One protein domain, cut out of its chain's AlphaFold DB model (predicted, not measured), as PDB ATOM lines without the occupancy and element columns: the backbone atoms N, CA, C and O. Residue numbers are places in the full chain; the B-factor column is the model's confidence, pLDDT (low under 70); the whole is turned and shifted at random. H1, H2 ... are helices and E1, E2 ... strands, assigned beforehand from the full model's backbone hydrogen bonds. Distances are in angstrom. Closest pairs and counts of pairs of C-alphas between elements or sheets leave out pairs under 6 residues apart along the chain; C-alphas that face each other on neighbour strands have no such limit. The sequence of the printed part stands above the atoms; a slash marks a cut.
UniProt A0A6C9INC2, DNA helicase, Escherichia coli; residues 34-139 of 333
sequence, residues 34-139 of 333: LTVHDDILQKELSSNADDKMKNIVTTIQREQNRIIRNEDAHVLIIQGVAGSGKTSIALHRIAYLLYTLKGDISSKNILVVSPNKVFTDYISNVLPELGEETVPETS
ATOM      1  N   LEU A  34       7.784 -39.987  39.259       47.31
ATOM      2  CA  LEU A  34       8.468 -40.298  37.991       47.31
ATOM      3  C   LEU A  34       7.757 -39.859  36.684       47.31
ATOM      4  O   LEU A  34       7.449 -40.717  35.872       47.31
ATOM      5  N   THR A  35       7.584 -38.556  36.427       44.59
ATOM      6  CA  THR A  35       7.527 -37.964  35.062       44.59
ATOM      7  C   THR A  35       7.619 -36.434  35.161       44.59
ATOM      8  O   THR A  35       6.914 -35.853  35.967       44.59
ATOM      9  N   VAL A  36       8.481 -35.778  34.371       45.72
ATOM     10  CA  VAL A  36       8.849 -34.344  34.531       45.72
ATOM     11  C   VAL A  36       8.062 -33.392  33.610       45.72
ATOM     12  O   VAL A  36       8.332 -32.198  33.611       45.72
ATOM     13  N   HIS A  37       7.111 -33.851  32.789       43.62
ATOM     14  CA  HIS A  37       6.517 -32.975  31.757       43.62
ATOM     15  C   HIS A  37       5.005 -32.753  31.800       43.62
ATOM     16  O   HIS A  37       4.546 -31.829  31.142       43.62
ATOM     17  N   ASP A  38       4.250 -33.472  32.634       47.91
ATOM     18  CA  ASP A  38       2.785 -33.343  32.660       47.91
ATOM     19  C   ASP A  38       2.224 -32.930  34.027       47.91
ATOM     20  O   ASP A  38       1.055 -33.160  34.303       47.91
ATOM     21  N   ASP A  39       2.999 -32.288  34.903       47.00
ATOM     22  CA  ASP A  39       2.536 -32.010  36.274       47.00
ATOM     23  C   ASP A  39       1.516 -30.864  36.369       47.00
ATOM     24  O   ASP A  39       0.658 -30.883  37.247       47.00
ATOM     25  N   ILE A  40       1.534 -29.885  35.456       45.62
ATOM     26  CA  ILE A  40       0.478 -28.852  35.391       45.62
ATOM     27  C   ILE A  40      -0.834 -29.483  34.905       45.62
ATOM     28  O   ILE A  40      -1.879 -29.266  35.514       45.62
ATOM     29  N   LEU A  41      -0.753 -30.345  33.887       46.53
ATOM     30  CA  LEU A  41      -1.866 -31.166  33.402       46.53
ATOM     31  C   LEU A  41      -2.368 -32.123  34.487       46.53
ATOM     32  O   LEU A  41      -3.565 -32.186  34.726       46.53
ATOM     33  N   GLN A  42      -1.489 -32.824  35.204       48.28
ATOM     34  CA  GLN A  42      -1.867 -33.710  36.304       48.28
ATOM     35  C   GLN A  42      -2.470 -32.941  37.467       48.28
ATOM     36  O   GLN A  42      -3.410 -33.436  38.072       48.28
ATOM     37  N   LYS A  43      -1.974 -31.752  37.806       46.38
ATOM     38  CA  LYS A  43      -2.521 -30.943  38.898       46.38
ATOM     39  C   LYS A  43      -3.898 -30.385  38.537       46.38
ATOM     40  O   LYS A  43      -4.803 -30.460  39.363       46.38
ATOM     41  N   GLU A  44      -4.094 -29.917  37.304       46.16
ATOM     42  CA  GLU A  44      -5.424 -29.535  36.810       46.16
ATOM     43  C   GLU A  44      -6.377 -30.736  36.701       46.16
ATOM     44  O   GLU A  44      -7.502 -30.657  37.189       46.16
ATOM     45  N   LEU A  45      -5.925 -31.878  36.173       44.97
ATOM     46  CA  LEU A  45      -6.741 -33.088  36.030       44.97
ATOM     47  C   LEU A  45      -7.067 -33.731  37.387       44.97
ATOM     48  O   LEU A  45      -8.203 -34.124  37.613       44.97
ATOM     49  N   SER A  46      -6.112 -33.821  38.315       43.88
ATOM     50  CA  SER A  46      -6.295 -34.468  39.626       43.88
ATOM     51  C   SER A  46      -7.028 -33.605  40.646       43.88
ATOM     52  O   SER A  46      -7.655 -34.156  41.549       43.88
ATOM     53  N   SER A  47      -7.013 -32.275  40.491       48.56
ATOM     54  CA  SER A  47      -7.789 -31.376  41.355       48.56
ATOM     55  C   SER A  47      -9.308 -31.563  41.223       48.56
ATOM     56  O   SER A  47     -10.032 -31.174  42.134       48.56
ATOM     57  N   ASN A  48      -9.779 -32.213  40.147       44.72
ATOM     58  CA  ASN A  48     -11.201 -32.443  39.861       44.72
ATOM     59  C   ASN A  48     -11.562 -33.895  39.473       44.72
ATOM     60  O   ASN A  48     -12.674 -34.119  38.993       44.72
ATOM     61  N   ALA A  49     -10.678 -34.890  39.646       42.34
ATOM     62  CA  ALA A  49     -10.909 -36.232  39.093       42.34
ATOM     63  C   ALA A  49     -11.002 -37.395  40.089       42.34
ATOM     64  O   ALA A  49     -10.197 -37.548  41.007       42.34
ATOM     65  N   ASP A  50     -11.981 -38.249  39.784       53.59
ATOM     66  CA  ASP A  50     -12.388 -39.503  40.423       53.59
ATOM     67  C   ASP A  50     -11.246 -40.540  40.543       53.59
ATOM     68  O   ASP A  50     -10.326 -40.567  39.719       53.59
ATOM     69  N   ASP A  51     -11.338 -41.473  41.501       57.06
ATOM     70  CA  ASP A  51     -10.318 -42.514  41.778       57.06
ATOM     71  C   ASP A  51      -9.935 -43.364  40.547       57.06
ATOM     72  O   ASP A  51      -8.822 -43.890  40.441       57.06
ATOM     73  N   LYS A  52     -10.829 -43.451  39.556       47.53
ATOM     74  CA  LYS A  52     -10.569 -44.109  38.268       47.53
ATOM     75  C   LYS A  52      -9.471 -43.419  37.453       47.53
ATOM     76  O   LYS A  52      -8.662 -44.114  36.844       47.53
ATOM     77  N   MET A  53      -9.400 -42.086  37.456       39.12
ATOM     78  CA  MET A  53      -8.372 -41.343  36.711       39.12
ATOM     79  C   MET A  53      -6.978 -41.540  37.319       39.12
ATOM     80  O   MET A  53      -6.015 -41.734  36.579       39.12
ATOM     81  N   LYS A  54      -6.863 -41.607  38.653       51.12
ATOM     82  CA  LYS A  54      -5.586 -41.908  39.336       51.12
ATOM     83  C   LYS A  54      -5.047 -43.302  38.983       51.12
ATOM     84  O   LYS A  54      -3.848 -43.469  38.747       51.12
ATOM     85  N   ASN A  55      -5.928 -44.299  38.883       55.69
ATOM     86  CA  ASN A  55      -5.552 -45.660  38.481       55.69
ATOM     87  C   ASN A  55      -5.076 -45.745  37.019       55.69
ATOM     88  O   ASN A  55      -4.183 -46.531  36.700       55.69
ATOM     89  N   ILE A  56      -5.630 -44.917  36.128       55.78
ATOM     90  CA  ILE A  56      -5.203 -44.851  34.722       55.78
ATOM     91  C   ILE A  56      -3.790 -44.262  34.621       55.78
ATOM     92  O   ILE A  56      -2.922 -44.873  33.999       55.78
ATOM     93  N   VAL A  57      -3.521 -43.137  35.292       58.75
ATOM     94  CA  VAL A  57      -2.203 -42.472  35.266       58.75
ATOM     95  C   VAL A  57      -1.101 -43.388  35.804       58.75
ATOM     96  O   VAL A  57      -0.066 -43.565  35.163       58.75
ATOM     97  N   THR A  58      -1.340 -44.041  36.942       58.75
ATOM     98  CA  THR A  58      -0.375 -44.986  37.535       58.75
ATOM     99  C   THR A  58      -0.111 -46.205  36.646       58.75
ATOM    100  O   THR A  58       1.014 -46.710  36.604       58.75
ATOM    101  N   THR A  59      -1.115 -46.673  35.899       64.19
ATOM    102  CA  THR A  59      -0.949 -47.773  34.938       64.19
ATOM    103  C   THR A  59      -0.116 -47.338  33.731       64.19
ATOM    104  O   THR A  59       0.842 -48.032  33.392       64.19
ATOM    105  N   ILE A  60      -0.390 -46.158  33.160       65.44
ATOM    106  CA  ILE A  60       0.393 -45.575  32.055       65.44
ATOM    107  C   ILE A  60       1.867 -45.430  32.456       65.44
ATOM    108  O   ILE A  60       2.760 -45.852  31.725       65.44
ATOM    109  N   GLN A  61       2.143 -44.914  33.655       67.38
ATOM    110  CA  GLN A  61       3.515 -44.769  34.155       67.38
ATOM    111  C   GLN A  61       4.232 -46.116  34.310       67.38
ATOM    112  O   GLN A  61       5.420 -46.237  33.999       67.38
ATOM    113  N   ARG A  62       3.521 -47.157  34.762       74.62
ATOM    114  CA  ARG A  62       4.079 -48.513  34.854       74.62
ATOM    115  C   ARG A  62       4.442 -49.058  33.472       74.62
ATOM    116  O   ARG A  62       5.507 -49.659  33.326       74.62
ATOM    117  N   GLU A  63       3.594 -48.838  32.470       80.38
ATOM    118  CA  GLU A  63       3.858 -49.248  31.087       80.38
ATOM    119  C   GLU A  63       5.063 -48.513  30.493       80.38
ATOM    120  O   GLU A  63       5.970 -49.162  29.970       80.38
ATOM    121  N   GLN A  64       5.137 -47.189  30.655       81.62
ATOM    122  CA  GLN A  64       6.280 -46.385  30.212       81.62
ATOM    123  C   GLN A  64       7.587 -46.845  30.871       81.62
ATOM    124  O   GLN A  64       8.589 -47.052  30.187       81.62
ATOM    125  N   ASN A  65       7.579 -47.094  32.183       81.50
ATOM    126  CA  ASN A  65       8.761 -47.566  32.905       81.50
ATOM    127  C   ASN A  65       9.202 -48.970  32.450       81.50
ATOM    128  O   ASN A  65      10.399 -49.250  32.390       81.50
ATOM    129  N   ARG A  66       8.259 -49.844  32.067       85.62
ATOM    130  CA  ARG A  66       8.581 -51.153  31.478       85.62
ATOM    131  C   ARG A  66       9.311 -51.007  30.142       85.62
ATOM    132  O   ARG A  66      10.233 -51.769  29.876       85.62
ATOM    133  N   ILE A  67       8.917 -50.035  29.318       87.94
ATOM    134  CA  ILE A  67       9.578 -49.736  28.038       87.94
ATOM    135  C   ILE A  67      10.979 -49.157  28.286       87.94
ATOM    136  O   ILE A  67      11.948 -49.604  27.677       87.94
ATOM    137  N   ILE A  68      11.107 -48.210  29.222       86.62
ATOM    138  CA  ILE A  68      12.382 -47.565  29.576       86.62
ATOM    139  C   ILE A  68      13.419 -48.602  30.023       86.62
ATOM    140  O   ILE A  68      14.542 -48.581  29.529       86.62
ATOM    141  N   ARG A  69      13.027 -49.540  30.893       87.50
ATOM    142  CA  ARG A  69      13.929 -50.524  31.518       87.50
ATOM    143  C   ARG A  69      14.084 -51.838  30.755       87.50
ATOM    144  O   ARG A  69      14.649 -52.786  31.286       87.50
ATOM    145  N   ASN A  70      13.540 -51.940  29.545       86.69
ATOM    146  CA  ASN A  70      13.656 -53.169  28.768       86.69
ATOM    147  C   ASN A  70      15.117 -53.374  28.324       86.69
ATOM    148  O   ASN A  70      15.569 -52.679  27.420       86.69
ATOM    149  N   GLU A  71      15.852 -54.285  28.953       84.00
ATOM    150  CA  GLU A  71      17.237 -54.621  28.572       84.00
ATOM    151  C   GLU A  71      17.322 -55.888  27.708       84.00
ATOM    152  O   GLU A  71      18.323 -56.105  27.031       84.00
ATOM    153  N   ASP A  72      16.248 -56.681  27.666       86.00
ATOM    154  CA  ASP A  72      16.196 -57.953  26.937       86.00
ATOM    155  C   ASP A  72      16.099 -57.755  25.414       86.00
ATOM    156  O   ASP A  72      16.602 -58.560  24.628       86.00
ATOM    157  N   ALA A  73      15.423 -56.690  24.968       87.56
ATOM    158  CA  ALA A  73      15.201 -56.421  23.555       87.56
ATOM    159  C   ALA A  73      16.383 -55.666  22.926       87.56
ATOM    160  O   ALA A  73      16.623 -54.494  23.222       87.56
ATOM    161  N   HIS A  74      17.057 -56.306  21.966       87.69
ATOM    162  CA  HIS A  74      18.101 -55.661  21.157       87.69
ATOM    163  C   HIS A  74      17.566 -54.534  20.259       87.69
ATOM    164  O   HIS A  74      18.279 -53.568  19.995       87.69
ATOM    165  N   VAL A  75      16.321 -54.654  19.789       92.25
ATOM    166  CA  VAL A  75      15.626 -53.638  18.987       92.25
ATOM    167  C   VAL A  75      14.270 -53.371  19.624       92.25
ATOM    168  O   VAL A  75      13.525 -54.304  19.920       92.25
ATOM    169  N   LEU A  76      13.949 -52.094  19.823       92.38
ATOM    170  CA  LEU A  76      12.711 -51.647  20.448       92.38
ATOM    171  C   LEU A  76      12.030 -50.616  19.546       92.38
ATOM    172  O   LEU A  76      12.631 -49.599  19.212       92.38
ATOM    173  N   ILE A  77      10.773 -50.873  19.189       92.56
ATOM    174  CA  ILE A  77       9.928 -49.945  18.430       92.56
ATOM    175  C   ILE A  77       8.867 -49.398  19.384       92.56
ATOM    176  O   ILE A  77       8.146 -50.168  20.020       92.56
ATOM    177  N   ILE A  78       8.777 -48.073  19.489       90.06
ATOM    178  CA  ILE A  78       7.810 -47.391  20.354       90.06
ATOM    179  C   ILE A  78       6.726 -46.783  19.468       90.06
ATOM    180  O   ILE A  78       6.940 -45.766  18.816       90.06
ATOM    181  N   GLN A  79       5.550 -47.405  19.459       89.69
ATOM    182  CA  GLN A  79       4.392 -46.921  18.714       89.69
ATOM    183  C   GLN A  79       3.371 -46.290  19.664       89.69
ATOM    184  O   GLN A  79       3.041 -46.855  20.704       89.69
ATOM    185  N   GLY A  80       2.844 -45.124  19.295       86.06
ATOM    186  CA  GLY A  80       1.881 -44.392  20.112       86.06
ATOM    187  C   GLY A  80       1.317 -43.168  19.398       86.06
ATOM    188  O   GLY A  80       1.936 -42.628  18.477       86.06
ATOM    189  N   VAL A  81       0.146 -42.714  19.839       83.44
ATOM    190  CA  VAL A  81      -0.542 -41.529  19.293       83.44
ATOM    191  C   VAL A  81       0.232 -40.233  19.572       83.44
ATOM    192  O   VAL A  81       1.176 -40.216  20.372       83.44
ATOM    193  N   ALA A  82      -0.130 -39.135  18.908       76.81
ATOM    194  CA  ALA A  82       0.421 -37.816  19.224       76.81
ATOM    195  C   ALA A  82       0.203 -37.484  20.713       76.81
ATOM    196  O   ALA A  82      -0.837 -37.815  21.278       76.81
ATOM    197  N   GLY A  83       1.209 -36.893  21.363       72.25
ATOM    198  CA  GLY A  83       1.147 -36.563  22.793       72.25
ATOM    199  C   GLY A  83       1.301 -37.747  23.760       72.25
ATOM    200  O   GLY A  83       1.282 -37.539  24.962       72.25
ATOM    201  N   SER A  84       1.522 -38.981  23.286       75.69
ATOM    202  CA  SER A  84       1.733 -40.156  24.165       75.69
ATOM    203  C   SER A  84       3.099 -40.207  24.875       75.69
ATOM    204  O   SER A  84       3.397 -41.175  25.575       75.69
ATOM    205  N   GLY A  85       3.949 -39.192  24.687       77.06
ATOM    206  CA  GLY A  85       5.258 -39.102  25.338       77.06
ATOM    207  C   GLY A  85       6.345 -40.008  24.749       77.06
ATOM    208  O   GLY A  85       7.327 -40.269  25.434       77.06
ATOM    209  N   LYS A  86       6.213 -40.489  23.501       85.31
ATOM    210  CA  LYS A  86       7.201 -41.378  22.838       85.31
ATOM    211  C   LYS A  86       8.639 -40.855  22.936       85.31
ATOM    212  O   LYS A  86       9.524 -41.565  23.407       85.31
ATOM    213  N   THR A  87       8.836 -39.596  22.558       78.44
ATOM    214  CA  THR A  87      10.116 -38.884  22.619       78.44
ATOM    215  C   THR A  87      10.657 -38.833  24.051       78.44
ATOM    216  O   THR A  87      11.822 -39.139  24.293       78.44
ATOM    217  N   SER A  88       9.800 -38.551  25.038       77.25
ATOM    218  CA  SER A  88      10.176 -38.550  26.458       77.25
ATOM    219  C   SER A  88      10.555 -39.945  26.967       77.25
ATOM    220  O   SER A  88      11.524 -40.084  27.710       77.25
ATOM    221  N   ILE A  89       9.841 -40.995  26.546       84.38
ATOM    222  CA  ILE A  89      10.166 -42.393  26.872       84.38
ATOM    223  C   ILE A  89      11.539 -42.760  26.296       84.38
ATOM    224  O   ILE A  89      12.366 -43.333  27.004       84.38
ATOM    225  N   ALA A  90      11.805 -42.402  25.038       83.94
ATOM    226  CA  ALA A  90      13.091 -42.630  24.387       83.94
ATOM    227  C   ALA A  90      14.247 -41.915  25.110       83.94
ATOM    228  O   ALA A  90      15.293 -42.511  25.369       83.94
ATOM    229  N   LEU A  91      14.032 -40.663  25.513       77.19
ATOM    230  CA  LEU A  91      14.993 -39.863  26.275       77.19
ATOM    231  C   LEU A  91      15.287 -40.459  27.652       77.19
ATOM    232  O   LEU A  91      16.448 -40.645  28.021       77.19
ATOM    233  N   HIS A  92      14.249 -40.821  28.402       78.38
ATOM    234  CA  HIS A  92      14.421 -41.482  29.692       78.38
ATOM    235  C   HIS A  92      15.091 -42.849  29.562       78.38
ATOM    236  O   HIS A  92      15.837 -43.242  30.455       78.38
ATOM    237  N   ARG A  93      14.881 -43.556  28.449       86.44
ATOM    238  CA  ARG A  93      15.602 -44.794  28.151       86.44
ATOM    239  C   ARG A  93      17.091 -44.549  27.925       86.44
ATOM    240  O   ARG A  93      17.891 -45.275  28.501       86.44
ATOM    241  N   ILE A  94      17.476 -43.528  27.157       83.69
ATOM    242  CA  ILE A  94      18.892 -43.145  27.002       83.69
ATOM    243  C   ILE A  94      19.509 -42.832  28.368       83.69
ATOM    244  O   ILE A  94      20.562 -43.367  28.705       83.69
ATOM    245  N   ALA A  95      18.822 -42.024  29.180       78.94
ATOM    246  CA  ALA A  95      19.265 -41.685  30.529       78.94
ATOM    247  C   ALA A  95      19.432 -42.922  31.422       78.94
ATOM    248  O   ALA A  95      20.427 -43.050  32.134       78.94
ATOM    249  N   TYR A  96      18.471 -43.848  31.360       82.12
ATOM    250  CA  TYR A  96      18.525 -45.117  32.072       82.12
ATOM    251  C   TYR A  96      19.741 -45.943  31.645       82.12
ATOM    252  O   TYR A  96      20.503 -46.342  32.514       82.12
ATOM    253  N   LEU A  97      19.972 -46.121  30.339       84.31
ATOM    254  CA  LEU A  97      21.110 -46.886  29.815       84.31
ATOM    255  C   LEU A  97      22.459 -46.276  30.214       84.31
ATOM    256  O   LEU A  97      23.356 -47.007  30.619       84.31
ATOM    257  N   LEU A  98      22.605 -44.949  30.146       80.88
ATOM    258  CA  LEU A  98      23.832 -44.264  30.576       80.88
ATOM    259  C   LEU A  98      24.076 -44.404  32.083       80.88
ATOM    260  O   LEU A  98      25.219 -44.497  32.524       80.88
ATOM    261  N   TYR A  99      23.009 -44.440  32.882       78.38
ATOM    262  CA  TYR A  99      23.113 -44.632  34.322       78.38
ATOM    263  C   TYR A  99      23.417 -46.088  34.701       78.38
ATOM    264  O   TYR A  99      24.294 -46.329  35.531       78.38
ATOM    265  N   THR A 100      22.702 -47.061  34.127       79.75
ATOM    266  CA  THR A 100      22.844 -48.480  34.492       79.75
ATOM    267  C   THR A 100      24.099 -49.114  33.921       79.75
ATOM    268  O   THR A 100      24.729 -49.915  34.604       79.75
ATOM    269  N   LEU A 101      24.501 -48.721  32.710       80.19
ATOM    270  CA  LEU A 101      25.690 -49.225  32.017       80.19
ATOM    271  C   LEU A 101      26.876 -48.258  32.147       80.19
ATOM    272  O   LEU A 101      27.770 -48.221  31.293       80.19
ATOM    273  N   LYS A 102      26.885 -47.459  33.221       75.62
ATOM    274  CA  LYS A 102      27.949 -46.501  33.513       75.62
ATOM    275  C   LYS A 102      29.292 -47.227  33.626       75.62
ATOM    276  O   LYS A 102      29.474 -48.083  34.486       75.62
ATOM    277  N   GLY A 103      30.243 -46.840  32.777       76.06
ATOM    278  CA  GLY A 103      31.568 -47.464  32.669       76.06
ATOM    279  C   GLY A 103      31.746 -48.334  31.419       76.06
ATOM    280  O   GLY A 103      32.860 -48.404  30.905       76.06
ATOM    281  N   ASP A 104      30.662 -48.896  30.873       82.69
ATOM    282  CA  ASP A 104      30.672 -49.672  29.620       82.69
ATOM    283  C   ASP A 104      30.202 -48.848  28.415       82.69
ATOM    284  O   ASP A 104      30.622 -49.071  27.266       82.69
ATOM    285  N   ILE A 105      29.303 -47.897  28.668       83.12
ATOM    286  CA  ILE A 105      28.710 -47.001  27.678       83.12
ATOM    287  C   ILE A 105      28.896 -45.563  28.147       83.12
ATOM    288  O   ILE A 105      28.791 -45.259  29.330       83.12
ATOM    289  N   SER A 106      29.188 -44.693  27.186       83.62
ATOM    290  CA  SER A 106      29.231 -43.244  27.352       83.62
ATOM    291  C   SER A 106      28.280 -42.586  26.359       83.62
ATOM    292  O   SER A 106      27.903 -43.200  25.355       83.62
ATOM    293  N   SER A 107      27.958 -41.313  26.575       80.25
ATOM    294  CA  SER A 107      27.152 -40.507  25.654       80.25
ATOM    295  C   SER A 107      27.638 -40.556  24.198       80.25
ATOM    296  O   SER A 107      26.821 -40.617  23.285       80.25
ATOM    297  N   LYS A 108      28.956 -40.659  23.958       83.81
ATOM    298  CA  LYS A 108      29.564 -40.796  22.613       83.81
ATOM    299  C   LYS A 108      29.200 -42.095  21.893       83.81
ATOM    300  O   LYS A 108      29.359 -42.196  20.678       83.81
ATOM    301  N   ASN A 109      28.761 -43.111  22.631       88.00
ATOM    302  CA  ASN A 109      28.340 -44.390  22.072       88.00
ATOM    303  C   ASN A 109      26.861 -44.404  21.669       88.00
ATOM    304  O   ASN A 109      26.388 -45.422  21.159       88.00
ATOM    305  N   ILE A 110      26.136 -43.309  21.891       86.94
ATOM    306  CA  ILE A 110      24.724 -43.166  21.548       86.94
ATOM    307  C   ILE A 110      24.610 -42.130  20.429       86.94
ATOM    308  O   ILE A 110      25.223 -41.072  20.503       86.94
ATOM    309  N   LEU A 111      23.839 -42.435  19.387       88.81
ATOM    310  CA  LEU A 111      23.524 -41.494  18.313       88.81
ATOM    311  C   LEU A 111      22.014 -41.288  18.242       88.81
ATOM    312  O   LEU A 111      21.267 -42.257  18.108       88.81
ATOM    313  N   VAL A 112      21.580 -40.031  18.292       88.00
ATOM    314  CA  VAL A 112      20.185 -39.655  18.054       88.00
ATOM    315  C   VAL A 112      20.043 -39.150  16.622       88.00
ATOM    316  O   VAL A 112      20.742 -38.224  16.212       88.00
ATOM    317  N   VAL A 113      19.142 -39.770  15.865       89.56
ATOM    318  CA  VAL A 113      18.722 -39.335  14.533       89.56
ATOM    319  C   VAL A 113      17.333 -38.735  14.665       89.56
ATOM    320  O   VAL A 113      16.384 -39.448  14.978       89.56
ATOM    321  N   SER A 114      17.230 -37.428  14.452       85.00
ATOM    322  CA  SER A 114      15.981 -36.682  14.589       85.00
ATOM    323  C   SER A 114      15.881 -35.608  13.502       85.00
ATOM    324  O   SER A 114      16.897 -34.991  13.153       85.00
ATOM    325  N   PRO A 115      14.680 -35.337  12.960       75.12
ATOM    326  CA  PRO A 115      14.460 -34.166  12.116       75.12
ATOM    327  C   PRO A 115      14.559 -32.850  12.913       75.12
ATOM    328  O   PRO A 115      14.915 -31.812  12.355       75.12
ATOM    329  N   ASN A 116      14.297 -32.888  14.225       70.38
ATOM    330  CA  ASN A 116      14.221 -31.724  15.104       70.38
ATOM    331  C   ASN A 116      15.346 -31.728  16.146       70.38
ATOM    332  O   ASN A 116      15.443 -32.671  16.925       70.38
ATOM    333  N   LYS A 117      16.111 -30.630  16.247       63.19
ATOM    334  CA  LYS A 117      17.255 -30.463  17.177       63.19
ATOM    335  C   LYS A 117      16.884 -30.278  18.659       63.19
ATOM    336  O   LYS A 117      17.597 -29.618  19.408       63.19
ATOM    337  N   VAL A 118      15.726 -30.778  19.080       59.28
ATOM    338  CA  VAL A 118      15.175 -30.534  20.426       59.28
ATOM    339  C   VAL A 118      15.833 -31.450  21.472       59.28
ATOM    340  O   VAL A 118      15.776 -31.174  22.671       59.28
ATOM    341  N   PHE A 119      16.512 -32.521  21.044       62.84
ATOM    342  CA  PHE A 119      17.071 -33.529  21.949       62.84
ATOM    343  C   PHE A 119      18.307 -33.053  22.712       62.84
ATOM    344  O   PHE A 119      18.429 -33.340  23.907       62.84
ATOM    345  N   THR A 120      19.204 -32.311  22.054       58.91
ATOM    346  CA  THR A 120      20.442 -31.808  22.676       58.91
ATOM    347  C   THR A 120      20.154 -30.944  23.912       58.91
ATOM    348  O   THR A 120      20.797 -31.108  24.957       58.91
ATOM    349  N   ASP A 121      19.143 -30.075  23.834       58.28
ATOM    350  CA  ASP A 121      18.771 -29.171  24.928       58.28
ATOM    351  C   ASP A 121      18.140 -29.926  26.108       58.28
ATOM    352  O   ASP A 121      18.375 -29.596  27.273       58.28
ATOM    353  N   TYR A 122      17.366 -30.980  25.834       57.41
ATOM    354  CA  TYR A 122      16.715 -31.770  26.878       57.41
ATOM    355  C   TYR A 122      17.715 -32.622  27.668       57.41
ATOM    356  O   TYR A 122      17.712 -32.623  28.901       57.41
ATOM    357  N   ILE A 123      18.612 -33.315  26.963       56.44
ATOM    358  CA  ILE A 123      19.652 -34.157  27.567       56.44
ATOM    359  C   ILE A 123      20.571 -33.331  28.472       56.44
ATOM    360  O   ILE A 123      20.850 -33.750  29.595       56.44
ATOM    361  N   SER A 124      20.966 -32.134  28.036       55.03
ATOM    362  CA  SER A 124      21.828 -31.232  28.814       55.03
ATOM    363  C   SER A 124      21.225 -30.841  30.172       55.03
ATOM    364  O   SER A 124      21.957 -30.619  31.132       55.03
ATOM    365  N   ASN A 125      19.891 -30.791  30.267       54.66
ATOM    366  CA  ASN A 125      19.171 -30.430  31.490       54.66
ATOM    367  C   ASN A 125      18.848 -31.632  32.392       54.66
ATOM    368  O   ASN A 125      18.738 -31.468  33.606       54.66
ATOM    369  N   VAL A 126      18.696 -32.833  31.824       55.66
ATOM    370  CA  VAL A 126      18.310 -34.050  32.569       55.66
ATOM    371  C   VAL A 126      19.513 -34.909  32.974       55.66
ATOM    372  O   VAL A 126      19.446 -35.605  33.984       55.66
ATOM    373  N   LEU A 127      20.632 -34.827  32.247       54.91
ATOM    374  CA  LEU A 127      21.870 -35.561  32.532       54.91
ATOM    375  C   LEU A 127      23.040 -34.757  33.159       54.91
ATOM    376  O   LEU A 127      24.133 -35.326  33.222       54.91
ATOM    377  N   PRO A 128      22.907 -33.513  33.683       52.34
ATOM    378  CA  PRO A 128      24.069 -32.784  34.202       52.34
ATOM    379  C   PRO A 128      24.710 -33.478  35.416       52.34
ATOM    380  O   PRO A 128      25.913 -33.353  35.632       52.34
ATOM    381  N   GLU A 129      23.944 -34.275  36.171       46.44
ATOM    382  CA  GLU A 129      24.441 -35.047  37.322       46.44
ATOM    383  C   GLU A 129      25.362 -36.221  36.939       46.44
ATOM    384  O   GLU A 129      26.088 -36.738  37.790       46.44
ATOM    385  N   LEU A 130      25.367 -36.648  35.670       54.59
ATOM    386  CA  LEU A 130      26.213 -37.749  35.196       54.59
ATOM    387  C   LEU A 130      27.611 -37.294  34.754       54.59
ATOM    388  O   LEU A 130      28.492 -38.141  34.611       54.59
ATOM    389  N   GLY A 131      27.841 -35.982  34.608       52.81
ATOM    390  CA  GLY A 131      29.135 -35.424  34.195       52.81
ATOM    391  C   GLY A 131      29.552 -35.799  32.767       52.81
ATOM    392  O   GLY A 131      30.723 -35.653  32.424       52.81
ATOM    393  N   GLU A 132      28.622 -36.309  31.954       57.97
ATOM    394  CA  GLU A 132      28.884 -36.743  30.581       57.97
ATOM    395  C   GLU A 132      28.646 -35.623  29.556       57.97
ATOM    396  O   GLU A 132      27.803 -34.746  29.745       57.97
ATOM    397  N   GLU A 133      29.407 -35.662  28.456       61.38
ATOM    398  CA  GLU A 133      29.238 -34.778  27.295       61.38
ATOM    399  C   GLU A 133      27.848 -34.962  26.657       61.38
ATOM    400  O   GLU A 133      27.225 -36.018  26.798       61.38
ATOM    401  N   THR A 134      27.370 -33.959  25.916       69.75
ATOM    402  CA  THR A 134      26.093 -34.024  25.191       69.75
ATOM    403  C   THR A 134      26.044 -35.227  24.243       69.75
ATOM    404  O   THR A 134      27.024 -35.549  23.571       69.75
ATOM    405  N   VAL A 135      24.894 -35.904  24.184       75.94
ATOM    406  CA  VAL A 135      24.687 -37.027  23.256       75.94
ATOM    407  C   VAL A 135      24.721 -36.495  21.816       75.94
ATOM    408  O   VAL A 135      24.003 -35.537  21.525       75.94
ATOM    409  N   PRO A 136      25.527 -37.086  20.911       82.75
ATOM    410  CA  PRO A 136      25.544 -36.707  19.505       82.75
ATOM    411  C   PRO A 136      24.159 -36.801  18.859       82.75
ATOM    412  O   PRO A 136      23.510 -37.850  18.878       82.75
ATOM    413  N   GLU A 137      23.742 -35.703  18.238       84.75
ATOM    414  CA  GLU A 137      22.486 -35.590  17.504       84.75
ATOM    415  C   GLU A 137      22.768 -35.237  16.041       84.75
ATOM    416  O   GLU A 137      23.617 -34.397  15.728       84.75
ATOM    417  N   THR A 138      22.055 -35.888  15.128       88.50
ATOM    418  CA  THR A 138      22.164 -35.643  13.692       88.50
ATOM    419  C   THR A 138      20.815 -35.826  13.000       88.50
ATOM    420  O   THR A 138      19.872 -36.355  13.584       88.50
ATOM    421  N   SER A 139      20.722 -35.396  11.746       89.12
ATOM    422  CA  SER A 139      19.546 -35.620  10.905       89.12
ATOM    423  C   SER A 139      19.856 -36.626   9.803       89.12
ATOM    424  O   SER A 139      21.007 -36.770   9.375       89.12
TER     425      SER A 139
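What this domain is: This is residues 34 to 139 of the 333 residues of the protein "DNA helicase" of Escherichia coli (UniProt A0A6C9INC2). H2 forms a long arm with H1 folded back near it, and its last residues pack on H3 in a head of H3, H4, E1 and links. The printed part has 106 residues with four named helices and one named strand, in order H1, H2, H3, E1, H4, mostly helix. It is only just compact, close to loose, with a radius of gyration of the C-alphas of 15.5 A and spans of 46 by 29 by 27 A.

Where its parts are: H2, residues 51 to 68, is 26.3 A long from C-alpha 51 at (-10.318, -42.514, 41.778). H3, residues 86 to 100, is 20.8 A, H1, residues 39 to 46, 9.8 A, E1, residues 110 to 113, 10.0 A. H4, residues 118 to 126, is 13.0 A and ends at (18.310, -34.050, 32.569).

How they stand to each other: H2 touches H3 with residues 64 to 68 alone, C-alphas of Ile 68 and Arg 93 closest at 4.5 A, a steep tilt of 56 degrees. H3 only just touches H4, with 3 pairs of C-alphas within 8 A, Leu 91 and Ile 123 closest at 7.5 A. H1 is close to H2 but not clearly touching, closest C-alphas Ser 46 and Lys 54, 7.5 A. E1 pairs with no named strand. In H1, H2 and H3 every O i to N i+4 pair is within hydrogen-bond range, in H4 3 of 5.

The domain as a whole: The printed part has no cut. The link H2 to H3 is long. Residues 34 to 61 and 117 to 134 have pLDDT under 70.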